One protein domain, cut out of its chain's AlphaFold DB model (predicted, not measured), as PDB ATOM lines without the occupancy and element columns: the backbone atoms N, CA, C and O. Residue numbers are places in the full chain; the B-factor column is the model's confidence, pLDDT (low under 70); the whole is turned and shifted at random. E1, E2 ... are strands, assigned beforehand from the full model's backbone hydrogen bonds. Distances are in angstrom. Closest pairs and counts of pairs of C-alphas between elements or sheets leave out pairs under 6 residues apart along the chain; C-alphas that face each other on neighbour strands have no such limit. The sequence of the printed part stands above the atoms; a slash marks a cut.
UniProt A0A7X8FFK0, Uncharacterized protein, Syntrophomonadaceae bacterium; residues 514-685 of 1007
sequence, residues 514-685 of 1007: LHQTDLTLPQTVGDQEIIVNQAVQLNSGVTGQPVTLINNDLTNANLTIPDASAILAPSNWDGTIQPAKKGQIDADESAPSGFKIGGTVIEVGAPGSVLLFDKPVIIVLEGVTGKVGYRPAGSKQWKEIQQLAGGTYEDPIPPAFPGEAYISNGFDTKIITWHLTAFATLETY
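What this domain is: This is residues 514 to 685 of the 1007 residues of an uncharacterized protein of Syntrophomonadaceae bacterium (UniProt A0A7X8FFK0). Two strongly twisted sheets stand face to face as a sandwich, their strands crossed at 49 degrees: a branched sheet of seven strands, E3, E4, E5, E6, E9, E11 and E12, and a smaller sheet in the order E7, E8, E13, E10. A small hairpin, E1 and E2, lies at the rim, where Val 525 of E1 comes near His 675 of E12. The printed part has 172 residues with thirteen named strands, E1 to E13 along the chain, and no named helix; the neighbour strands are antiparallel. The class is all strand, though under half of the residues, 77, are in named strands. The whole is compact, with a radius of gyration of the C-alphas of 15.2 A, and spans 41 by 32 by 32 A.

How they stand to each other: In the branched sheet, E9, residues 611 to 621, has E5, residues 557 to 561, and E6, residues 565 to 569, on one side and E12, residues 669 to 676, on the other side. E9 bends by 118 degrees at residue 614. Within hydrogen-bond range are N 560 and O 618, 2.8 A, N 568 and O 612, 2.8 A, and N 619 and O 671, 2.9 A. The edge strands are E3, residues 534 to 538, beside E6 with N 536 and O 567 at 2.9 A; E4, residues 547 to 550, in a hairpin with E5, N 549 and O 559 at 2.8 A; and E11, residues 660 to 664, in a hairpin with E12, N 661 and O 672 at 2.9 A. In the other sheet, E8, residues 595 to 605, forms a hairpin with edge strand E7, residues 578 to 582, N 581 and O 603 at 2.9 A. E13, residues 678 to 684, lies between E8, N 598 and O 681 at 2.8 A, and edge strand E10, residues 627 to 631, N 629 and O 680 at 2.8 A. Between the sheets, the closest C-alphas of E4 and E7 are those of Leu 549 and Pro 579, 5.1 A apart. The hairpin of E1, residues 523 to 525, and E2, residues 528 to 530, has N 525 and O 528 at 2.9 A.

Where its parts are: E8 is 24.8 A long, E9 19.8 A, E13 19.2 A and E12 16.2 A. E1 begins at C-alpha 523, (-18.097, -22.842, 34.327), and E13 ends at C-alpha 684, (-6.788, -38.775, 57.005).

The domain as a whole: The C-alphas farthest apart, those of Thr 543 and Tyr 685, are 46.3 A apart. The printed part has no cut. The long links are E7 to E8 and E10 to E11, 12 and 28 residues. The mean pLDDT of the printed part is 77.0; 43 residues are under 70, among them 533 to 547 and 549 to 555.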
ATOM      1  N   LEU A 514     -11.442 -18.248  26.924       62.09
ATOM      2  CA  LEU A 514     -10.246 -18.111  27.763       62.09
ATOM      3  C   LEU A 514      -9.603 -19.493  27.912       62.09
ATOM      4  O   LEU A 514     -10.296 -20.438  28.256       62.09
ATOM      5  N   HIS A 515      -8.302 -19.637  27.638       64.94
ATOM      6  CA  HIS A 515      -7.602 -20.940  27.682       64.94
ATOM      7  C   HIS A 515      -8.309 -22.057  26.882       64.94
ATOM      8  O   HIS A 515      -8.294 -23.218  27.271       64.94
ATOM      9  N   GLN A 516      -8.909 -21.699  25.737       71.44
ATOM     10  CA  GLN A 516      -9.761 -22.561  24.886       71.44
ATOM     11  C   GLN A 516     -11.127 -22.954  25.493       71.44
ATOM     12  O   GLN A 516     -11.901 -23.654  24.842       71.44
ATOM     13  N   THR A 517     -11.464 -22.450  26.679       66.62
ATOM     14  CA  THR A 517     -12.741 -22.666  27.369       66.62
ATOM     15  C   THR A 517     -13.751 -21.579  27.007       66.62
ATOM     16  O   THR A 517     -13.478 -20.393  27.192       66.62
ATOM     17  N   ASP A 518     -14.919 -21.980  26.503       72.88
ATOM     18  CA  ASP A 518     -16.012 -21.077  26.126       72.88
ATOM     19  C   ASP A 518     -16.746 -20.548  27.367       72.88
ATOM     20  O   ASP A 518     -17.448 -21.292  28.057       72.88
ATOM     21  N   LEU A 519     -16.580 -19.252  27.646       69.88
ATOM     22  CA  LEU A 519     -17.179 -18.570  28.794       69.88
ATOM     23  C   LEU A 519     -18.651 -18.170  28.575       69.88
ATOM     24  O   LEU A 519     -19.273 -17.668  29.508       69.88
ATOM     25  N   THR A 520     -19.233 -18.408  27.388       66.50
ATOM     26  CA  THR A 520     -20.695 -18.294  27.194       66.50
ATOM     27  C   THR A 520     -21.464 -19.419  27.889       66.50
ATOM     28  O   THR A 520     -22.666 -19.295  28.133       66.50
ATOM     29  N   LEU A 521     -20.776 -20.516  28.220       74.00
ATOM     30  CA  LEU A 521     -21.316 -21.641  28.973       74.00
ATOM     31  C   LEU A 521     -20.962 -21.504  30.467       74.00
ATOM     32  O   LEU A 521     -19.881 -21.002  30.796       74.00
ATOM     33  N   PRO A 522     -21.825 -21.969  31.392       77.50
ATOM     34  CA  PRO A 522     -21.512 -21.961  32.816       77.50
ATOM     35  C   PRO A 522     -20.256 -22.784  33.131       77.50
ATOM     36  O   PRO A 522     -20.119 -23.933  32.709       77.50
ATOM     37  N   GLN A 523     -19.344 -22.204  33.906       81.94
ATOM     38  CA  GLN A 523     -18.097 -22.842  34.327       81.94
ATOM     39  C   GLN A 523     -18.319 -23.607  35.630       81.94
ATOM     40  O   GLN A 523     -18.848 -23.044  36.585       81.94
ATOM     41  N   THR A 524     -17.919 -24.875  35.710       80.38
ATOM     42  CA  THR A 524     -18.122 -25.663  36.937       80.38
ATOM     43  C   THR A 524     -16.924 -25.542  37.878       80.38
ATOM     44  O   THR A 524     -15.818 -25.935  37.518       80.38
ATOM     45  N   VAL A 525     -17.153 -25.065  39.106       79.00
ATOM     46  CA  VAL A 525     -16.188 -25.150  40.218       79.00
ATOM     47  C   VAL A 525     -16.754 -26.091  41.277       79.00
ATOM     48  O   VAL A 525     -17.751 -25.795  41.941       79.00
ATOM     49  N   GLY A 526     -16.130 -27.257  41.430       76.50
ATOM     50  CA  GLY A 526     -16.610 -28.313  42.314       76.50
ATOM     51  C   GLY A 526     -17.967 -28.882  41.888       76.50
ATOM     52  O   GLY A 526     -17.989 -29.812  41.091       76.50
ATOM     53  N   ASP A 527     -19.060 -28.397  42.484       72.44
ATOM     54  CA  ASP A 527     -20.456 -28.793  42.190       72.44
ATOM     55  C   ASP A 527     -21.347 -27.561  41.914       72.44
ATOM     56  O   ASP A 527     -22.559 -27.597  42.128       72.44
ATOM     57  N   GLN A 528     -20.749 -26.426  41.534       72.75
ATOM     58  CA  GLN A 528     -21.452 -25.165  41.279       72.75
ATOM     59  C   GLN A 528     -21.173 -24.667  39.863       72.75
ATOM     60  O   GLN A 528     -20.014 -24.524  39.476       72.75
ATOM     61  N   GLU A 529     -22.239 -24.372  39.122       80.19
ATOM     62  CA  GLU A 529     -22.181 -23.714  37.817       80.19
ATOM     63  C   GLU A 529     -22.093 -22.192  37.995       80.19
ATOM     64  O   GLU A 529     -22.960 -21.566  38.608       80.19
ATOM     65  N   ILE A 530     -21.038 -21.591  37.448       76.56
ATOM     66  CA  ILE A 530     -20.721 -20.167  37.543       76.56
ATOM     67  C   ILE A 530     -20.929 -19.524  36.173       76.56
ATOM     68  O   ILE A 530     -20.218 -19.829  35.216       76.56
ATOM     69  N   ILE A 531     -21.898 -18.617  36.078       77.50
ATOM     70  CA  ILE A 531     -22.148 -17.837  34.860       77.50
ATOM     71  C   ILE A 531     -21.292 -16.567  34.912       77.50
ATOM     72  O   ILE A 531     -21.455 -15.740  35.814       77.50
ATOM     73  N   VAL A 532     -20.380 -16.413  33.950       72.94
ATOM     74  CA  VAL A 532     -19.521 -15.227  33.819       72.94
ATOM     75  C   VAL A 532     -20.281 -14.145  33.055       72.94
ATOM     76  O   VAL A 532     -20.500 -14.259  31.854       72.94
ATOM     77  N   ASN A 533     -20.684 -13.084  33.759       66.38
ATOM     78  CA  ASN A 533     -21.469 -11.982  33.186       66.38
ATOM     79  C   ASN A 533     -20.720 -10.641  33.165       66.38
ATOM     80  O   ASN A 533     -21.190  -9.691  32.545       66.38
ATOM     81  N   GLN A 534     -19.592 -10.531  33.865       63.66
ATOM     82  CA  GLN A 534     -18.770  -9.323  33.909       63.66
ATOM     83  C   GLN A 534     -17.297  -9.684  34.126       63.66
ATOM     84  O   GLN A 534     -16.989 -10.719  34.722       63.66
ATOM     85  N   ALA A 535     -16.391  -8.815  33.673       64.12
ATOM     86  CA  ALA A 535     -14.971  -8.918  33.983       64.12
ATOM     87  C   ALA A 535     -14.388  -7.567  34.400       64.12
ATOM     88  O   ALA A 535     -14.680  -6.537  33.795       64.12
ATOM     89  N   VAL A 536     -13.525  -7.585  35.413       59.78
ATOM     90  CA  VAL A 536     -12.850  -6.399  35.952       59.78
ATOM     91  C   VAL A 536     -11.347  -6.631  35.923       59.78
ATOM     92  O   VAL A 536     -10.854  -7.605  36.487       59.78
ATOM     93  N   GLN A 537     -10.601  -5.742  35.268       60.53
ATOM     94  CA  GLN A 537      -9.143  -5.819  35.234       60.53
ATOM     95  C   GLN A 537      -8.542  -5.200  36.502       60.53
ATOM     96  O   GLN A 537      -8.706  -4.008  36.765       60.53
ATOM     97  N   LEU A 538      -7.824  -6.013  37.274       54.84
ATOM     98  CA  LEU A 538      -7.065  -5.605  38.449       54.84
ATOM     99  C   LEU A 538      -5.666  -5.160  38.020       54.84
ATOM    100  O   LEU A 538      -4.923  -5.925  37.412       54.84
ATOM    101  N   ASN A 539      -5.303  -3.926  38.364       56.94
ATOM    102  CA  ASN A 539      -3.964  -3.377  38.166       56.94
ATOM    103  C   ASN A 539      -3.349  -3.097  39.540       56.94
ATOM    104  O   ASN A 539      -3.974  -2.426  40.362       56.94
ATOM    105  N   SER A 540      -2.131  -3.580  39.786       49.56
ATOM    106  CA  SER A 540      -1.419  -3.399  41.065       49.56
ATOM    107  C   SER A 540      -0.976  -1.958  41.346       49.56
ATOM    108  O   SER A 540      -0.680  -1.606  42.486       49.56
ATOM    109  N   GLY A 541      -0.890  -1.135  40.297       45.44
ATOM    110  CA  GLY A 541      -0.248   0.180  40.324       45.44
ATOM    111  C   GLY A 541       1.261   0.150  40.044       45.44
ATOM    112  O   GLY A 541       1.844   1.217  39.860       45.44
ATOM    113  N   VAL A 542       1.892  -1.029  39.954       49.28
ATOM    114  CA  VAL A 542       3.317  -1.189  39.615       49.28
ATOM    115  C   VAL A 542       3.478  -2.332  38.611       49.28
ATOM    116  O   VAL A 542       3.397  -3.500  38.975       49.28
ATOM    117  N   THR A 543       3.731  -1.997  37.344       57.72
ATOM    118  CA  THR A 543       3.771  -2.955  36.226       57.72
ATOM    119  C   THR A 543       4.600  -4.206  36.535       57.72
ATOM    120  O   THR A 543       5.811  -4.127  36.749       57.72
ATOM    121  N   GLY A 544       3.946  -5.367  36.507       57.09
ATOM    122  CA  GLY A 544       4.548  -6.681  36.743       57.09
ATOM    123  C   GLY A 544       4.637  -7.121  38.210       57.09
ATOM    124  O   GLY A 544       5.062  -8.249  38.451       57.09
ATOM    125  N   GLN A 545       4.235  -6.296  39.184       58.91
ATOM    126  CA  GLN A 545       4.211  -6.677  40.603       58.91
ATOM    127  C   GLN A 545       2.836  -7.225  41.013       58.91
ATOM    128  O   GLN A 545       1.824  -6.563  40.782       58.91
ATOM    129  N   PRO A 546       2.751  -8.413  41.633       69.12
ATOM    130  CA  PRO A 546       1.473  -8.967  42.058       69.12
ATOM    131  C   PRO A 546       0.887  -8.203  43.257       69.12
ATOM    132  O   PRO A 546       1.605  -7.614  44.065       69.12
ATOM    133  N   VAL A 547      -0.436  -8.258  43.409       67.12
ATOM    134  CA  VAL A 547      -1.146  -7.735  44.583       67.12
ATOM    135  C   VAL A 547      -1.256  -8.830  45.636       67.12
ATOM    136  O   VAL A 547      -1.960  -9.821  45.432       67.12
ATOM    137  N   THR A 548      -0.614  -8.632  46.787       72.75
ATOM    138  CA  THR A 548      -0.774  -9.506  47.956       72.75
ATOM    139  C   THR A 548      -1.806  -8.928  48.924       72.75
ATOM    140  O   THR A 548      -1.636  -7.842  49.476       72.75
ATOM    141  N   LEU A 549      -2.884  -9.676  49.151       68.06
ATOM    142  CA  LEU A 549      -3.931  -9.388  50.122       68.06
ATOM    143  C   LEU A 549      -3.601 -10.089  51.448       68.06
ATOM    144  O   LEU A 549      -3.699 -11.314  51.565       68.06
ATOM    145  N   ILE A 550      -3.214  -9.289  52.442       60.19
ATOM    146  CA  ILE A 550      -2.838  -9.726  53.794       60.19
ATOM    147  C   ILE A 550      -3.959  -9.362  54.769       60.19
ATOM    148  O   ILE A 550      -4.541  -8.278  54.684       60.19
ATOM    149  N   ASN A 551      -4.242 -10.248  55.723       66.62
ATOM    150  CA  ASN A 551      -5.132  -9.973  56.845       66.62
ATOM    151  C   ASN A 551      -4.346 -10.014  58.159       66.62
ATOM    152  O   ASN A 551      -3.828 -11.057  58.546       66.62
ATOM    153  N   ASN A 552      -4.294  -8.891  58.876       61.91
ATOM    154  CA  ASN A 552      -3.554  -8.796  60.137       61.91
ATOM    155  C   ASN A 552      -4.139  -9.687  61.254       61.91
ATOM    156  O   ASN A 552      -3.411 -10.047  62.176       61.91
ATOM    157  N   ASP A 553      -5.415 -10.080  61.155       62.50
ATOM    158  CA  ASP A 553      -6.071 -11.004  62.095       62.50
ATOM    159  C   ASP A 553      -5.857 -12.491  61.731       62.50
ATOM    160  O   ASP A 553      -6.263 -13.384  62.481       62.50
ATOM    161  N   LEU A 554      -5.226 -12.780  60.584       67.94
ATOM    162  CA  LEU A 554      -4.880 -14.125  60.118       67.94
ATOM    163  C   LEU A 554      -3.466 -14.126  59.520       67.94
ATOM    164  O   LEU A 554      -3.274 -14.156  58.308       67.94
ATOM    165  N   THR A 555      -2.459 -14.115  60.389       67.00
ATOM    166  CA  THR A 555      -1.051 -13.985  59.982       67.00
ATOM    167  C   THR A 555      -0.482 -15.198  59.247       67.00
ATOM    168  O   THR A 555       0.627 -15.099  58.750       67.00
ATOM    169  N   ASN A 556      -1.184 -16.336  59.208       74.44
ATOM    170  CA  ASN A 556      -0.694 -17.584  58.614       74.44
ATOM    171  C   ASN A 556      -1.362 -17.948  57.275       74.44
ATOM    172  O   ASN A 556      -1.275 -19.097  56.837       74.44
ATOM    173  N   ALA A 557      -2.058 -17.004  56.634       77.06
ATOM    174  CA  ALA A 557      -2.498 -17.173  55.256       77.06
ATOM    175  C   ALA A 557      -2.510 -15.848  54.493       77.06
ATOM    176  O   ALA A 557      -3.017 -14.836  54.981       77.06
ATOM    177  N   ASN A 558      -2.012 -15.871  53.259       78.06
ATOM    178  CA  ASN A 558      -2.014 -14.721  52.361       78.06
ATOM    179  C   ASN A 558      -2.467 -15.131  50.946       78.06
ATOM    180  O   ASN A 558      -2.358 -16.295  50.557       78.06
ATOM    181  N   LEU A 559      -3.028 -14.180  50.196       82.81
ATOM    182  CA  LEU A 559      -3.456 -14.362  48.806       82.81
ATOM    183  C   LEU A 559      -2.644 -13.431  47.909       82.81
ATOM    184  O   LEU A 559      -2.621 -12.229  48.145       82.81
ATOM    185  N   THR A 560      -2.046 -13.967  46.852       83.62
ATOM    186  CA  THR A 560      -1.306 -13.223  45.832       83.62
ATOM    187  C   THR A 560      -2.004 -13.351  44.475       83.62
ATOM    188  O   THR A 560      -2.225 -14.458  43.979       83.62
ATOM    189  N   ILE A 561      -2.352 -12.209  43.878       78.94
ATOM    190  CA  ILE A 561      -2.997 -12.085  42.563       78.94
ATOM    191  C   ILE A 561      -1.981 -11.460  41.588       78.94
ATOM    192  O   ILE A 561      -1.460 -10.388  41.898       78.94
ATOM    193  N   PRO A 562      -1.677 -12.075  40.428       80.06
ATOM    194  CA  PRO A 562      -0.761 -11.498  39.442       80.06
ATOM    195  C   PRO A 562      -1.179 -10.105  38.942       80.06
ATOM    196  O   PRO A 562      -2.360  -9.757  38.924       80.06
ATOM    197  N   ASP A 563      -0.208  -9.304  38.494       64.31
ATOM    198  CA  ASP A 563      -0.507  -7.990  37.917       64.31
ATOM    199  C   ASP A 563      -1.323  -8.100  36.621       64.31
ATOM    200  O   ASP A 563      -1.174  -9.054  35.843       64.31
ATOM    201  N   ALA A 564      -2.153  -7.089  36.361       64.25
ATOM    202  CA  ALA A 564      -3.029  -7.004  35.194       64.25
ATOM    203  C   ALA A 564      -3.916  -8.257  34.998       64.25
ATOM    204  O   ALA A 564      -4.127  -8.681  33.859       64.25
ATOM    205  N   SER A 565      -4.358  -8.910  36.078       67.88
ATOM    206  CA  SER A 565      -5.307 -10.035  36.034       67.88
ATOM    207  C   SER A 565      -6.730  -9.558  35.744       67.88
ATOM    208  O   SER A 565      -7.197  -8.589  36.342       67.88
ATOM    209  N   ALA A 566      -7.455 -10.264  34.882       72.75
ATOM    210  CA  ALA A 566      -8.895 -10.107  34.718       72.75
ATOM    211  C   ALA A 566      -9.646 -11.017  35.704       72.75
ATOM    212  O   ALA A 566      -9.518 -12.242  35.672       72.75
ATOM    213  N   ILE A 567     -10.446 -10.396  36.569       77.25
ATOM    214  CA  ILE A 567     -11.371 -11.051  37.496       77.25
ATOM    215  C   ILE A 567     -12.690 -11.251  36.755       77.25
ATOM    216  O   ILE A 567     -13.352 -10.276  36.403       77.25
ATOM    217  N   LEU A 568     -13.071 -12.499  36.518       78.38
ATOM    218  CA  LEU A 568     -14.313 -12.893  35.864       78.38
ATOM    219  C   LEU A 568     -15.354 -13.232  36.936       78.38
ATOM    220  O   LEU A 568     -15.087 -14.035  37.834       78.38
ATOM    221  N   ALA A 569     -16.539 -12.627  36.862       72.94
ATOM    222  CA  ALA A 569     -17.517 -12.701  37.943       72.94
ATOM    223  C   ALA A 569     -18.976 -12.787  37.453       72.94
ATOM    224  O   ALA A 569     -19.309 -12.336  36.349       72.94
ATOM    225  N   PRO A 570     -19.884 -13.319  38.292       71.00
ATOM    226  CA  PRO A 570     -21.319 -13.160  38.098       71.00
ATOM    227  C   PRO A 570     -21.749 -11.702  38.324       71.00
ATOM    228  O   PRO A 570     -21.118 -10.943  39.061       71.00
ATOM    229  N   SER A 571     -22.868 -11.310  37.713       70.00
ATOM    230  CA  SER A 571     -23.394  -9.930  37.690       70.00
ATOM    231  C   SER A 571     -23.919  -9.402  39.033       70.00
ATOM    232  O   SER A 571     -24.365  -8.262  39.110       70.00
ATOM    233  N   ASN A 572     -23.917 -10.225  40.085       66.25
ATOM    234  CA  ASN A 572     -24.276  -9.842  41.453       66.25
ATOM    235  C   ASN A 572     -23.054  -9.497  42.327       66.25
ATOM    236  O   ASN A 572     -23.239  -9.149  43.492       66.25
ATOM    237  N   TRP A 573     -21.829  -9.637  41.810       71.06
ATOM    238  CA  TRP A 573     -20.618  -9.253  42.534       71.06
ATOM    239  C   TRP A 573     -20.463  -7.727  42.572       71.06
ATOM    240  O   TRP A 573     -20.600  -7.058  41.549       71.06
ATOM    241  N   ASP A 574     -20.160  -7.195  43.757       62.28
ATOM    242  CA  ASP A 574     -20.090  -5.764  44.076       62.28
ATOM    243  C   ASP A 574     -18.714  -5.119  43.809       62.28
ATOM    244  O   ASP A 574     -18.495  -3.955  44.143       62.28
ATOM    245  N   GLY A 575     -17.782  -5.873  43.220       62.03
ATOM    246  CA  GLY A 575     -16.411  -5.434  42.957       62.03
ATOM    247  C   GLY A 575     -15.435  -5.639  44.122       62.03
ATOM    248  O   GLY A 575     -14.266  -5.273  43.991       62.03
ATOM    249  N   THR A 576     -15.856  -6.225  45.252       61.31
ATOM    250  CA  THR A 576     -14.984  -6.409  46.428       61.31
ATOM    251  C   THR A 576     -14.357  -7.808  46.519       61.31
ATOM    252  O   THR A 576     -15.021  -8.830  46.353       61.31
ATOM    253  N   ILE A 577     -13.056  -7.871  46.822       70.19
ATOM    254  CA  ILE A 577     -12.341  -9.112  47.168       70.19
ATOM    255  C   ILE A 577     -11.917  -9.014  48.633       70.19
ATOM    256  O   ILE A 577     -11.206  -8.083  49.010       70.19
ATOM    257  N   GLN A 578     -12.337  -9.969  49.466       69.38
ATOM    258  CA  GLN A 578     -11.887 -10.055  50.854       69.38
ATOM    259  C   GLN A 578     -10.529 -10.776  50.930       69.38
ATOM    260  O   GLN A 578     -10.360 -11.806  50.265       69.38
ATOM    261  N   PRO A 579      -9.574 -10.282  51.747       74.44
ATOM    262  CA  PRO A 579      -8.354 -11.020  52.064       74.44
ATOM    263  C   PRO A 579      -8.700 -12.309  52.822       74.44
ATOM    264  O   PRO A 579      -9.807 -12.452  53.350       74.44
ATOM    265  N   ALA A 580      -7.744 -13.238  52.912       78.38
ATOM    266  CA  ALA A 580      -7.937 -14.478  53.656       78.38
ATOM    267  C   ALA A 580      -8.355 -14.185  55.110       78.38
ATOM    268  O   ALA A 580      -7.680 -13.459  55.837       78.38
ATOM    269  N   LYS A 581      -9.483 -14.741  55.549       80.88
ATOM    270  CA  LYS A 581      -9.970 -14.656  56.934       80.88
ATOM    271  C   LYS A 581     -10.185 -16.059  57.482       80.88
ATOM    272  O   LYS A 581     -10.383 -17.006  56.724       80.88
ATOM    273  N   LYS A 582     -10.151 -16.199  58.807       79.56
ATOM    274  CA  LYS A 582     -10.394 -17.483  59.466       79.56
ATOM    275  C   LYS A 582     -11.809 -17.970  59.141       79.56
ATOM    276  O   LYS A 582     -12.777 -17.301  59.499       79.56
ATOM    277  N   GLY A 583     -11.912 -19.115  58.473       75.12
ATOM    278  CA  GLY A 583     -13.195 -19.740  58.164       75.12
ATOM    279  C   GLY A 583     -13.804 -20.426  59.387       75.12
ATOM    280  O   GLY A 583     -13.107 -20.746  60.357       75.12
ATOM    281  N   GLN A 584     -15.111 -20.670  59.331       74.44
ATOM    282  CA  GLN A 584     -15.810 -21.550  60.269       74.44
ATOM    283  C   GLN A 584     -16.290 -22.805  59.533       74.44
ATOM    284  O   GLN A 584     -16.526 -22.762  58.328       74.44
ATOM    285  N   ILE A 585     -16.386 -23.918  60.263       78.25
ATOM    286  CA  ILE A 585     -16.990 -25.164  59.780       78.25
ATOM    287  C   ILE A 585     -18.361 -25.264  60.450       78.25
ATOM    288  O   ILE A 585     -18.432 -25.384  61.679       78.25
ATOM    289  N   ASP A 586     -19.429 -25.220  59.664       77.69
ATOM    290  CA  ASP A 586     -20.784 -25.458  60.149       77.69
ATOM    291  C   ASP A 586     -21.002 -26.943  60.481       77.69
ATOM    292  O   ASP A 586     -20.414 -27.849  59.889       77.69
ATOM    293  N   ALA A 587     -21.880 -27.213  61.451       73.25
ATOM    294  CA  ALA A 587     -22.091 -28.558  62.000       73.25
ATOM    295  C   ALA A 587     -22.715 -29.573  61.016       73.25
ATOM    296  O   ALA A 587     -22.834 -30.751  61.355       73.25
ATOM    297  N   ASP A 588     -23.137 -29.124  59.832       79.25
ATOM    298  CA  ASP A 588     -23.690 -29.945  58.754       79.25
ATOM    299  C   ASP A 588     -22.830 -29.955  57.473       79.25
ATOM    300  O   ASP A 588     -23.269 -30.452  56.433       79.25
ATOM    301  N   GLU A 589     -21.586 -29.472  57.559       83.56
ATOM    302  CA  GLU A 589     -20.553 -29.703  56.550       83.56
ATOM    303  C   GLU A 589     -19.930 -31.097  56.687       83.56
ATOM    304  O   GLU A 589     -19.703 -31.596  57.792       83.56
ATOM    305  N   SER A 590     -19.577 -31.719  55.558       85.12
ATOM    306  CA  SER A 590     -18.842 -32.985  55.545       85.12
ATOM    307  C   SER A 590     -17.557 -32.928  54.722       85.12
ATOM    308  O   SER A 590     -17.487 -32.353  53.634       85.12
ATOM    309  N   ALA A 591     -16.531 -33.557  55.290       84.31
ATOM    310  CA  ALA A 591     -15.216 -33.745  54.699       84.31
ATOM    311  C   ALA A 591     -15.244 -34.765  53.536       84.31
ATOM    312  O   ALA A 591     -16.158 -35.595  53.483       84.31
ATOM    313  N   PRO A 592     -14.230 -34.775  52.646       84.12
ATOM    314  CA  PRO A 592     -14.117 -35.792  51.607       84.12
ATOM    315  C   PRO A 592     -13.968 -37.199  52.206       84.12
ATOM    316  O   PRO A 592     -13.427 -37.376  53.302       84.12
ATOM    317  N   SER A 593     -14.404 -38.224  51.470       79.50
ATOM    318  CA  SER A 593     -14.278 -39.622  51.906       79.50
ATOM    319  C   SER A 593     -12.822 -39.974  52.239       79.50
ATOM    320  O   SER A 593     -11.927 -39.747  51.430       79.50
ATOM    321  N   GLY A 594     -12.585 -40.528  53.431       75.62
ATOM    322  CA  GLY A 594     -11.240 -40.835  53.935       75.62
ATOM    323  C   GLY A 594     -10.580 -39.726  54.766       75.62
ATOM    324  O   GLY A 594      -9.560 -40.000  55.400       75.62
ATOM    325  N   PHE A 595     -11.178 -38.532  54.852       79.88
ATOM    326  CA  PHE A 595     -10.606 -37.371  55.541       79.88
ATOM    327  C   PHE A 595     -11.552 -36.730  56.568       79.88
ATOM    328  O   PHE A 595     -12.775 -36.828  56.472       79.88
ATOM    329  N   LYS A 596     -10.970 -35.999  57.520       85.38
ATOM    330  CA  LYS A 596     -11.615 -34.937  58.304       85.38
ATOM    331  C   LYS A 596     -11.020 -33.581  57.901       85.38
ATOM    332  O   LYS A 596      -9.872 -33.514  57.458       85.38
ATOM    333  N   ILE A 597     -11.782 -32.504  58.077       80.75
ATOM    334  CA  ILE A 597     -11.268 -31.135  57.917       80.75
ATOM    335  C   ILE A 597     -10.283 -30.869  59.067       80.75
ATOM    336  O   ILE A 597     -10.576 -31.196  60.221       80.75
ATOM    337  N   GLY A 598      -9.098 -30.361  58.735       72.69
ATOM    338  CA  GLY A 598      -7.998 -30.141  59.673       72.69
ATOM    339  C   GLY A 598      -8.012 -28.770  60.353       72.69
ATOM    340  O   GLY A 598      -8.951 -27.986  60.210       72.69
ATOM    341  N   GLY A 599      -6.950 -28.479  61.109       69.19
ATOM    342  CA  GLY A 599      -6.868 -27.305  61.993       69.19
ATOM    343  C   GLY A 599      -6.870 -25.920  61.325       69.19
ATOM    344  O   GLY A 599      -7.245 -24.948  61.985       69.19
ATOM    345  N   THR A 600      -6.489 -25.809  60.047       81.50
ATOM    346  CA  THR A 600      -6.473 -24.532  59.310       81.50
ATOM    347  C   THR A 600      -7.606 -24.501  58.293       81.50
ATOM    348  O   THR A 600      -7.625 -25.304  57.360       81.50
ATOM    349  N   VAL A 601      -8.526 -23.545  58.460       86.44
ATOM    350  CA  VAL A 601      -9.650 -23.264  57.554       86.44
ATOM    351  C   VAL A 601      -9.672 -21.769  57.266       86.44
ATOM    352  O   VAL A 601      -9.647 -20.955  58.194       86.44
ATOM    353  N   ILE A 602      -9.740 -21.408  55.988       87.25
ATOM    354  CA  ILE A 602      -9.776 -20.024  55.523       87.25
ATOM    355  C   ILE A 602     -10.927 -19.791  54.545       87.25
ATOM    356  O   ILE A 602     -11.332 -20.680  53.797       87.25
ATOM    357  N   GLU A 603     -11.417 -18.561  54.529       83.62
ATOM    358  CA  GLU A 603     -12.322 -18.029  53.514       83.62
ATOM    359  C   GLU A 603     -11.641 -16.856  52.816       83.62
ATOM    360  O   GLU A 603     -11.032 -16.010  53.473       83.62
ATOM    361  N   VAL A 604     -11.738 -16.797  51.490       80.88
ATOM    362  CA  VAL A 604     -11.106 -15.756  50.675       80.88
ATOM    363  C   VAL A 604     -11.945 -15.504  49.416       80.88
ATOM    364  O   VAL A 604     -12.605 -16.419  48.924       80.88
ATOM    365  N   GLY A 605     -11.957 -14.272  48.898       75.50
ATOM    366  CA  GLY A 605     -12.783 -13.894  47.740       75.50
ATOM    367  C   GLY A 605     -14.036 -13.095  48.109       75.50
ATOM    368  O   GLY A 605     -14.000 -12.265  49.014       75.50
ATOM    369  N   ALA A 606     -15.136 -13.307  47.381       67.62
ATOM    370  CA  ALA A 606     -16.385 -12.562  47.551       67.62
ATOM    371  C   ALA A 606     -17.429 -13.357  48.368       67.62
ATOM    372  O   ALA A 606     -17.657 -14.536  48.090       67.62
ATOM    373  N   PRO A 607     -18.122 -12.747  49.350       64.81
ATOM    374  CA  PRO A 607     -19.218 -13.411  50.053       64.81
ATOM    375  C   PRO A 607     -20.362 -13.798  49.103       64.81
ATOM    376  O   PRO A 607     -20.988 -12.939  48.492       64.81
ATOM    377  N   GLY A 608     -20.665 -15.094  49.008       66.81
ATOM    378  CA  GLY A 608     -21.818 -15.604  48.254       66.81
ATOM    379  C   GLY A 608     -21.649 -15.713  46.732       66.81
ATOM    380  O   GLY A 608     -22.597 -16.136  46.075       66.81
ATOM    381  N   SER A 609     -20.471 -15.402  46.180       71.06
ATOM    382  CA  SER A 609     -20.162 -15.545  44.747       71.06
ATOM    383  C   SER A 609     -18.764 -16.131  44.540       71.06
ATOM    384  O   SER A 609     -17.820 -15.738  45.220       71.06
ATOM    385  N   VAL A 610     -18.609 -17.036  43.569       80.75
ATOM    386  CA  VAL A 610     -17.281 -17.500  43.126       80.75
ATOM    387  C   VAL A 610     -16.721 -16.503  42.115       80.75
ATOM    388  O   VAL A 610     -17.409 -16.130  41.165       80.75
ATOM    389  N   LEU A 611     -15.470 -16.092  42.319       80.06
ATOM    390  CA  LEU A 611     -14.696 -15.312  41.354       80.06
ATOM    391  C   LEU A 611     -13.746 -16.250  40.608       80.06
ATOM    392  O   LEU A 611     -13.114 -17.090  41.250       80.06
ATOM    393  N   LEU A 612     -13.640 -16.086  39.289       85.44
ATOM    394  CA  LEU A 612     -12.675 -16.772  38.426       85.44
ATOM    395  C   LEU A 612     -11.611 -15.777  37.930       85.44
ATOM    396  O   LEU A 612     -11.852 -14.571  37.914       85.44
ATOM    397  N   PHE A 613     -10.443 -16.265  37.518       85.00
ATOM    398  CA  PHE A 613      -9.311 -15.425  37.104       85.00
ATOM    399  C   PHE A 613      -8.716 -15.892  35.768       85.00
ATOM    400  O   PHE A 613      -8.673 -17.089  35.489       85.00
ATOM    401  N   ASP A 614      -8.231 -14.956  34.945       76.69
ATOM    402  CA  ASP A 614      -7.546 -15.250  33.669       76.69
ATOM    403  C   ASP A 614      -6.088 -15.718  33.823       76.69
ATOM    404  O   ASP A 614      -5.511 -16.302  32.898       76.69
ATOM    405  N   LYS A 615      -5.519 -15.480  35.007       85.69
ATOM    406  CA  LYS A 615      -4.197 -15.895  35.488       85.69
ATOM    407  C   LYS A 615      -4.375 -16.615  36.831       85.69
ATOM    408  O   LYS A 615      -5.275 -16.247  37.586       85.69
ATOM    409  N   PRO A 616      -3.536 -17.605  37.160       90.56
ATOM    410  CA  PRO A 616      -3.673 -18.354  38.401       90.56
ATOM    411  C   PRO A 616      -3.349 -17.462  39.605       90.56
ATOM    412  O   PRO A 616      -2.383 -16.700  39.584       90.56
ATOM    413  N   VAL A 617      -4.141 -17.584  40.666       90.31
ATOM    414  CA  VAL A 617      -3.885 -16.937  41.957       90.31
ATOM    415  C   VAL A 617      -3.229 -17.928  42.915       90.31
ATOM    416  O   VAL A 617      -3.479 -19.136  42.850       90.31
ATOM    417  N   ILE A 618      -2.371 -17.415  43.797       93.00
ATOM    418  CA  ILE A 618      -1.605 -18.223  44.751       93.00
ATOM    419  C   ILE A 618      -2.073 -17.892  46.164       93.00
ATOM    420  O   ILE A 618      -2.004 -16.744  46.597       93.00
ATOM    421  N   ILE A 619      -2.516 -18.908  46.894       91.12
ATOM    422  CA  ILE A 619      -2.833 -18.826  48.319       91.12
ATOM    423  C   ILE A 619      -1.712 -19.534  49.075       91.12
ATOM    424  O   ILE A 619      -1.484 -20.723  48.852       91.12
ATOM    425  N   VAL A 620      -1.022 -18.834  49.971       87.56
ATOM    426  CA  VAL A 620      -0.034 -19.442  50.875       87.56
ATOM    427  C   VAL A 620      -0.719 -19.758  52.201       87.56
ATOM    428  O   VAL A 620      -1.400 -18.903  52.765       87.56
ATOM    429  N   LEU A 621      -0.528 -20.981  52.697       84.75
ATOM    430  CA  LEU A 621      -0.854 -21.414  54.053       84.75
ATOM    431  C   LEU A 621       0.464 -21.645  54.801       84.75
ATOM    432  O   LEU A 621       1.169 -22.622  54.537       84.75
ATOM    433  N   GLU A 622       0.808 -20.734  55.704       78.50
ATOM    434  CA  GLU A 622       2.084 -20.737  56.427       78.50
ATOM    435  C   GLU A 622       2.027 -21.677  57.641       78.50
ATOM    436  O   GLU A 622       1.015 -21.742  58.355       78.50
ATOM    437  N   GLY A 623       3.104 -22.432  57.876       73.06
ATOM    438  CA  GLY A 623       3.173 -23.444  58.939       73.06
ATOM    439  C   GLY A 623       2.222 -24.636  58.741       73.06
ATOM    440  O   GLY A 623       1.883 -25.326  59.706       73.06
ATOM    441  N   VAL A 624       1.750 -24.855  57.511       74.50
ATOM    442  CA  VAL A 624       0.805 -25.907  57.127       74.50
ATOM    443  C   VAL A 624       1.460 -26.907  56.178       74.50
ATOM    444  O   VAL A 624       1.877 -26.560  55.074       74.50
ATOM    445  N   THR A 625       1.436 -28.182  56.568       67.69
ATOM    446  CA  THR A 625       1.844 -29.324  55.737       67.69
ATOM    447  C   THR A 625       0.761 -30.403  55.720       67.69
ATOM    448  O   THR A 625       0.019 -30.579  56.689       67.69
ATOM    449  N   GLY A 626       0.659 -31.138  54.610       72.75
ATOM    450  CA  GLY A 626      -0.287 -32.245  54.450       72.75
ATOM    451  C   GLY A 626      -1.200 -32.098  53.233       72.75
ATOM    452  O   GLY A 626      -0.871 -31.424  52.259       72.75
ATOM    453  N   LYS A 627      -2.346 -32.784  53.269       84.44
ATOM    454  CA  LYS A 627      -3.377 -32.671  52.233       84.44
ATOM    455  C   LYS A 627      -4.180 -31.387  52.425       84.44
ATOM    456  O   LYS A 627      -4.388 -30.939  53.550       84.44
ATOM    457  N   VAL A 628      -4.667 -30.827  51.324       91.62
ATOM    458  CA  VAL A 628      -5.519 -29.633  51.313       91.62
ATOM    459  C   VAL A 628      -6.771 -29.873  50.480       91.62
ATOM    460  O   VAL A 628      -6.814 -30.744  49.609       91.62
ATOM    461  N   GLY A 629      -7.812 -29.115  50.784       90.94
ATOM    462  CA  GLY A 629      -9.108 -29.188  50.137       90.94
ATOM    463  C   GLY A 629      -9.749 -27.817  49.997       90.94
ATOM    464  O   GLY A 629      -9.323 -26.843  50.624       90.94
ATOM    465  N   TYR A 630     -10.805 -27.760  49.198       91.88
ATOM    466  CA  TYR A 630     -11.644 -26.578  49.041       91.88
ATOM    467  C   TYR A 630     -13.117 -26.930  49.220       91.88
ATOM    468  O   TYR A 630     -13.538 -28.071  49.010       91.88
ATOM    469  N   ARG A 631     -13.912 -25.936  49.609       88.56
ATOM    470  CA  ARG A 631     -15.372 -26.018  49.649       88.56
ATOM    471  C   ARG A 631     -15.929 -25.035  48.620       88.56
ATOM    472  O   ARG A 631     -15.736 -23.829  48.801       88.56
ATOM    473  N   PRO A 632     -16.606 -25.512  47.559       82.19
ATOM    474  CA  PRO A 632     -17.297 -24.643  46.609       82.19
ATOM    475  C   PRO A 632     -18.290 -23.731  47.335       82.19
ATOM    476  O   PRO A 632     -18.950 -24.172  48.279       82.19
ATOM    477  N   ALA A 633     -18.417 -22.472  46.911       76.31
ATOM    478  CA  ALA A 633     -19.333 -21.532  47.558       76.31
ATOM    479  C   ALA A 633     -20.776 -22.074  47.541       76.31
ATOM    480  O   ALA A 633     -21.244 -22.560  46.520       76.31
ATOM    481  N   GLY A 634     -21.473 -22.039  48.680       73.19
ATOM    482  CA  GLY A 634     -22.825 -22.603  48.809       73.19
ATOM    483  C   GLY A 634     -22.900 -24.134  48.943       73.19
ATOM    484  O   GLY A 634     -23.973 -24.654  49.248       73.19
ATOM    485  N   SER A 635     -21.789 -24.866  48.788       80.56
ATOM    486  CA  SER A 635     -21.730 -26.304  49.077       80.56
ATOM    487  C   SER A 635     -21.498 -26.578  50.567       80.56
ATOM    488  O   SER A 635     -20.825 -25.821  51.264       80.56
ATOM    489  N   LYS A 636     -22.011 -27.719  51.041       83.75
ATOM    490  CA  LYS A 636     -21.682 -28.313  52.355       83.75
ATOM    491  C   LYS A 636     -20.681 -29.469  52.251       83.75
ATOM    492  O   LYS A 636     -20.308 -30.057  53.259       83.75
ATOM    493  N   GLN A 637     -20.266 -29.811  51.032       86.56
ATOM    494  CA  GLN A 637     -19.290 -30.860  50.749       86.56
ATOM    495  C   GLN A 637     -17.928 -30.231  50.458       86.56
ATOM    496  O   GLN A 637     -17.798 -29.413  49.544       86.56
ATOM    497  N   TRP A 638     -16.915 -30.637  51.216       90.00
ATOM    498  CA  TRP A 638     -15.518 -30.348  50.903       90.00
ATOM    499  C   TRP A 638     -14.996 -31.320  49.834       90.00
ATOM    500  O   TRP A 638     -15.386 -32.491  49.807       90.00
ATOM    501  N   LYS A 639     -14.075 -30.854  48.986       89.19
ATOM    502  CA  LYS A 639     -13.351 -31.655  47.985       89.19
ATOM    503  C   LYS A 639     -11.848 -31.647  48.286       89.19
ATOM    504  O   LYS A 639     -11.312 -30.632  48.721       89.19
ATOM    505  N   GLU A 640     -11.171 -32.778  48.082       91.56
ATOM    506  CA  GLU A 640      -9.700 -32.860  48.142       91.56
ATOM    507  C   GLU A 640      -9.103 -32.228  46.880       91.56
ATOM    508  O   GLU A 640      -9.538 -32.550  45.774       91.56
ATOM    509  N   ILE A 641      -8.077 -31.384  47.028       92.31
ATOM    510  CA  ILE A 641      -7.241 -30.971  45.896       92.31
ATOM    511  C   ILE A 641      -6.267 -32.120  45.630       92.31
ATOM    512  O   ILE A 641      -5.294 -32.317  46.358       92.31
ATOM    513  N   GLN A 642      -6.564 -32.932  44.616       87.12
ATOM    514  CA  GLN A 642      -5.791 -34.144  44.326       87.12
ATOM    515  C   GLN A 642      -4.530 -33.869  43.503       87.12
ATOM    516  O   GLN A 642      -3.549 -34.608  43.624       87.12
ATOM    517  N   GLN A 643      -4.539 -32.818  42.680       86.94
ATOM    518  CA  GLN A 643      -3.412 -32.471  41.827       86.94
ATOM    519  C   GLN A 643      -2.282 -31.830  42.646       86.94
ATOM    520  O   GLN A 643      -2.444 -30.788  43.279       86.94
ATOM    521  N   LEU A 644      -1.101 -32.443  42.584       83.94
ATOM    522  CA  LEU A 644       0.149 -31.785  42.957       83.94
ATOM    523  C   LEU A 644       0.577 -30.869  41.805       83.94
ATOM    524  O   LEU A 644       0.550 -31.292  40.646       83.94
ATOM    525  N   ALA A 645       0.966 -29.634  42.113       82.25
ATOM    526  CA  ALA A 645       1.508 -28.724  41.109       82.25
ATOM    527  C   ALA A 645       2.881 -29.218  40.623       82.25
ATOM    528  O   ALA A 645       3.632 -29.846  41.375       82.25
ATOM    529  N   GLY A 646       3.197 -28.951  39.355       73.56
ATOM    530  CA  GLY A 646       4.549 -29.153  38.828       73.56
ATOM    531  C   GLY A 646       5.470 -27.987  39.194       73.56
ATOM    532  O   GLY A 646       5.041 -27.026  39.828       73.56
ATOM    533  N   GLY A 647       6.719 -28.026  38.733       77.38
ATOM    534  CA  GLY A 647       7.688 -26.954  38.987       77.38
ATOM    535  C   GLY A 647       8.283 -27.007  40.394       77.38
ATOM    536  O   GLY A 647       8.415 -28.084  40.979       77.38
ATOM    537  N   THR A 648       8.674 -25.847  40.917       82.75
ATOM    538  CA  THR A 648       9.251 -25.705  42.265       82.75
ATOM    539  C   THR A 648       8.267 -25.009  43.202       82.75
ATOM    540  O   THR A 648       7.256 -24.469  42.762       82.75
ATOM    541  N   TYR A 649       8.551 -24.983  44.508       81.25
ATOM    542  CA  TYR A 649       7.706 -24.233  45.441       81.25
ATOM    543  C   TYR A 649       7.699 -22.723  45.143       81.25
ATOM    544  O   TYR A 649       6.673 -22.084  45.358       81.25
ATOM    545  N   GLU A 650       8.794 -22.139  44.639       83.94
ATOM    546  CA  GLU A 650       8.835 -20.707  44.293       83.94
ATOM    547  C   GLU A 650       8.286 -20.389  42.903       83.94
ATOM    548  O   GLU A 650       7.650 -19.350  42.742       83.94
ATOM    549  N   ASP A 651       8.442 -21.304  41.946       81.81
ATOM    550  CA  ASP A 651       7.881 -21.200  40.594       81.81
ATOM    551  C   ASP A 651       7.039 -22.455  40.264       81.81
ATOM    552  O   ASP A 651       7.548 -23.416  39.667       81.81
ATOM    553  N   PRO A 652       5.778 -22.514  40.745       84.00
ATOM    554  CA  PRO A 652       4.896 -23.657  40.541       84.00
ATOM    555  C   PRO A 652       4.184 -23.594  39.184       84.00
ATOM    556  O   PRO A 652       3.559 -22.594  38.831       84.00
ATOM    557  N   ILE A 653       4.188 -24.710  38.453       87.19
ATOM    558  CA  ILE A 653       3.464 -24.849  37.183       87.19
ATOM    559  C   ILE A 653       1.949 -24.901  37.472       87.19
ATOM    560  O   ILE A 653       1.510 -25.815  38.181       87.19
ATOM    561  N   PRO A 654       1.138 -23.977  36.918       85.00
ATOM    562  CA  PRO A 654      -0.300 -23.922  37.184       85.00
ATOM    563  C   PRO A 654      -1.080 -25.143  36.658       85.00
ATOM    564  O   PRO A 654      -0.698 -25.727  35.640       85.00
ATOM    565  N   PRO A 655      -2.209 -25.513  37.297       88.69
ATOM    566  CA  PRO A 655      -3.143 -26.499  36.753       88.69
ATOM    567  C   PRO A 655      -3.872 -25.955  35.515       88.69
ATOM    568  O   PRO A 655      -3.887 -24.750  35.271       88.69
ATOM    569  N   ALA A 656      -4.540 -26.827  34.756       86.25
ATOM    570  CA  ALA A 656      -5.426 -26.395  33.672       86.25
ATOM    571  C   ALA A 656      -6.605 -25.551  34.206       86.25
ATOM    572  O   ALA A 656      -7.017 -25.706  35.355       86.25
ATOM    573  N   PHE A 657      -7.142 -24.656  33.373       81.44
ATOM    574  CA  PHE A 657      -8.302 -23.827  33.714       81.44
ATOM    575  C   PHE A 657      -9.628 -24.545  33.377       81.44
ATOM    576  O   PHE A 657      -9.737 -25.090  32.275       81.44
ATOM    577  N   PRO A 658     -10.667 -24.476  34.235       75.00
ATOM    578  CA  PRO A 658     -10.618 -24.151  35.662       75.00
ATOM    579  C   PRO A 658     -10.124 -25.365  36.473       75.00
ATOM    580  O   PRO A 658     -10.458 -26.506  36.161       75.00
ATOM    581  N   GLY A 659      -9.347 -25.124  37.529       84.69
ATOM    582  CA  GLY A 659      -8.702 -26.193  38.295       84.69
ATOM    583  C   GLY A 659      -7.873 -25.699  39.479       84.69
ATOM    584  O   GLY A 659      -7.764 -24.496  39.741       84.69
ATOM    585  N   GLU A 660      -7.313 -26.647  40.217       92.19
ATOM    586  CA  GLU A 660      -6.683 -26.436  41.513       92.19
ATOM    587  C   GLU A 660      -5.504 -27.404  41.691       92.19
ATOM    588  O   GLU A 660      -5.603 -28.597  41.419       92.19
ATOM    589  N   ALA A 661      -4.375 -26.908  42.184       92.06
ATOM    590  CA  ALA A 661      -3.231 -27.734  42.543       92.06
ATOM    591  C   ALA A 661      -2.564 -27.209  43.814       92.06
ATOM    592  O   ALA A 661      -2.736 -26.047  44.182       92.06
ATOM    593  N   TYR A 662      -1.784 -28.051  44.487       93.44
ATOM    594  CA  TYR A 662      -1.010 -27.637  45.658       93.44
ATOM    595  C   TYR A 662       0.438 -28.122  45.602       93.44
ATOM    596  O   TYR A 662       0.759 -29.123  44.960       93.44
ATOM    597  N   ILE A 663       1.312 -27.403  46.299       88.50
ATOM    598  CA  ILE A 663       2.715 -27.758  46.516       88.50
ATOM    599  C   ILE A 663       3.133 -27.294  47.913       88.50
ATOM    600  O   ILE A 663       2.683 -26.251  48.387       88.50
ATOM    601  N   SER A 664       3.979 -28.063  48.589       81.62
ATOM    602  CA  SER A 664       4.508 -27.722  49.912       81.62
ATOM    603  C   SER A 664       6.030 -27.752  49.888       81.62
ATOM    604  O   SER A 664       6.619 -28.549  49.162       81.62
ATOM    605  N   ASN A 665       6.661 -26.883  50.679       70.25
ATOM    606  CA  ASN A 665       8.110 -26.885  50.903       70.25
ATOM    607  C   ASN A 665       8.523 -27.747  52.121       70.25
ATOM    608  O   ASN A 665       9.715 -27.814  52.437       70.25
ATOM    609  N   GLY A 666       7.569 -28.402  52.798       61.06
ATOM    610  CA  GLY A 666       7.776 -29.141  54.051       61.06
ATOM    611  C   GLY A 666       7.527 -28.321  55.329       61.06
ATOM    612  O   GLY A 666       7.655 -28.863  56.425       61.06
ATOM    613  N   PHE A 667       7.132 -27.050  55.200       63.34
ATOM    614  CA  PHE A 667       6.727 -26.159  56.298       63.34
ATOM    615  C   PHE A 667       5.423 -25.413  55.985       63.34
ATOM    616  O   PHE A 667       4.538 -25.350  56.832       63.34
ATOM    617  N   ASP A 668       5.290 -24.923  54.755       77.12
ATOM    618  CA  ASP A 668       4.174 -24.148  54.220       77.12
ATOM    619  C   ASP A 668       3.559 -24.862  53.007       77.12
ATOM    620  O   ASP A 668       4.203 -25.703  52.367       77.12
ATOM    621  N   THR A 669       2.329 -24.501  52.642       86.06
ATOM    622  CA  THR A 669       1.639 -25.030  51.453       86.06
ATOM    623  C   THR A 669       1.109 -23.895  50.581       86.06
ATOM    624  O   THR A 669       0.301 -23.087  51.032       86.06
ATOM    625  N   LYS A 670       1.510 -23.867  49.306       92.75
ATOM    626  CA  LYS A 670       0.923 -23.024  48.257       92.75
ATOM    627  C   LYS A 670      -0.210 -23.790  47.575       92.75
ATOM    628  O   LYS A 670      -0.013 -24.919  47.126       92.75
ATOM    629  N   ILE A 671      -1.377 -23.164  47.470       94.88
ATOM    630  CA  ILE A 671      -2.495 -23.591  46.624       94.88
ATOM    631  C   ILE A 671      -2.514 -22.667  45.407       94.88
ATOM    632  O   ILE A 671      -2.603 -21.449  45.551       94.88
ATOM    633  N   ILE A 672      -2.427 -23.253  44.216       95.12
ATOM    634  CA  ILE A 672      -2.484 -22.570  42.927       95.12
ATOM    635  C   ILE A 672      -3.845 -22.892  42.319       95.12
ATOM    636  O   ILE A 672      -4.171 -24.057  42.091       95.12
ATOM    637  N   THR A 673      -4.662 -21.872  42.090       94.50
ATOM    638  CA  THR A 673      -6.052 -22.042  41.651       94.50
ATOM    639  C   THR A 673      -6.473 -20.914  40.718       94.50
ATOM    640  O   THR A 673      -5.863 -19.846  40.684       94.50
ATOM    641  N   TRP A 674      -7.532 -21.151  39.953       90.62
ATOM    642  CA  TRP A 674      -8.174 -20.149  39.106       90.62
ATOM    643  C   TRP A 674      -9.430 -19.539  39.750       90.62
ATOM    644  O   TRP A 674     -10.125 -18.769  39.089       90.62
ATOM    645  N   HIS A 675      -9.746 -19.882  41.009       89.50
ATOM    646  CA  HIS A 675     -10.948 -19.419  41.709       89.50
ATOM    647  C   HIS A 675     -10.723 -19.101  43.195       89.50
ATOM    648  O   HIS A 675      -9.839 -19.659  43.841       89.50
ATOM    649  N   LEU A 676     -11.579 -18.254  43.777       86.56
ATOM    650  CA  LEU A 676     -11.590 -17.982  45.223       86.56
ATOM    651  C   LEU A 676     -12.867 -18.513  45.888       86.56
ATOM    652  O   LEU A 676     -13.981 -18.192  45.472       86.56
ATOM    653  N   THR A 677     -12.677 -19.345  46.914       87.31
ATOM    654  CA  THR A 677     -13.705 -20.012  47.733       87.31
ATOM    655  C   THR A 677     -13.174 -20.207  49.168       87.31
ATOM    656  O   THR A 677     -12.232 -19.531  49.582       87.31
ATOM    657  N   ALA A 678     -13.732 -21.138  49.950       88.38
ATOM    658  CA  ALA A 678     -13.108 -21.581  51.198       88.38
ATOM    659  C   ALA A 678     -12.075 -22.695  50.940       88.38
ATOM    660  O   ALA A 678     -12.293 -23.549  50.076       88.38
ATOM    661  N   PHE A 679     -10.981 -22.699  51.706       91.44
ATOM    662  CA  PHE A 679      -9.884 -23.674  51.626       91.44
ATOM    663  C   PHE A 679      -9.498 -24.167  53.025       91.44
ATOM    664  O   PHE A 679      -9.620 -23.429  54.003       91.44
ATOM    665  N   ALA A 680      -9.038 -25.412  53.134       88.38
ATOM    666  CA  ALA A 680      -8.656 -26.006  54.410       88.38
ATOM    667  C   ALA A 680      -7.596 -27.099  54.268       88.38
ATOM    668  O   ALA A 680      -7.437 -27.716  53.216       88.38
ATOM    669  N   THR A 681      -6.922 -27.397  55.375       87.94
ATOM    670  CA  THR A 681      -6.185 -28.656  55.549       87.94
ATOM    671  C   THR A 681      -7.131 -29.853  55.618       87.94
ATOM    672  O   THR A 681      -8.243 -29.739  56.135       87.94
ATOM    673  N   LEU A 682      -6.669 -31.016  55.164       83.44
ATOM    674  CA  LEU A 682      -7.352 -32.301  55.274       83.44
ATOM    675  C   LEU A 682      -6.446 -33.309  55.987       83.44
ATOM    676  O   LEU A 682      -5.283 -33.491  55.633       83.44
ATOM    677  N   GLU A 683      -7.002 -34.002  56.975       79.50
ATOM    678  CA  GLU A 683      -6.306 -35.023  57.758       79.50
ATOM    679  C   GLU A 683      -6.981 -36.380  57.524       79.50
ATOM    680  O   GLU A 683      -8.207 -36.476  57.564       79.50
ATOM    681  N   THR A 684      -6.217 -37.445  57.274       70.88
ATOM    682  CA  THR A 684      -6.788 -38.775  57.005       70.88
ATOM    683  C   THR A 684      -7.404 -39.407  58.255       70.88
ATOM    684  O   THR A 684      -6.912 -39.244  59.376       70.88
ATOM    685  N   TYR A 685      -8.469 -40.197  58.083       49.97
ATOM    686  CA  TYR A 685      -8.913 -41.103  59.144       49.97
ATOM    687  C   TYR A 685      -7.870 -42.205  59.349       49.97
ATOM    688  O   TYR A 685      -7.529 -42.930  58.417       49.97
TER     689      TYR A 685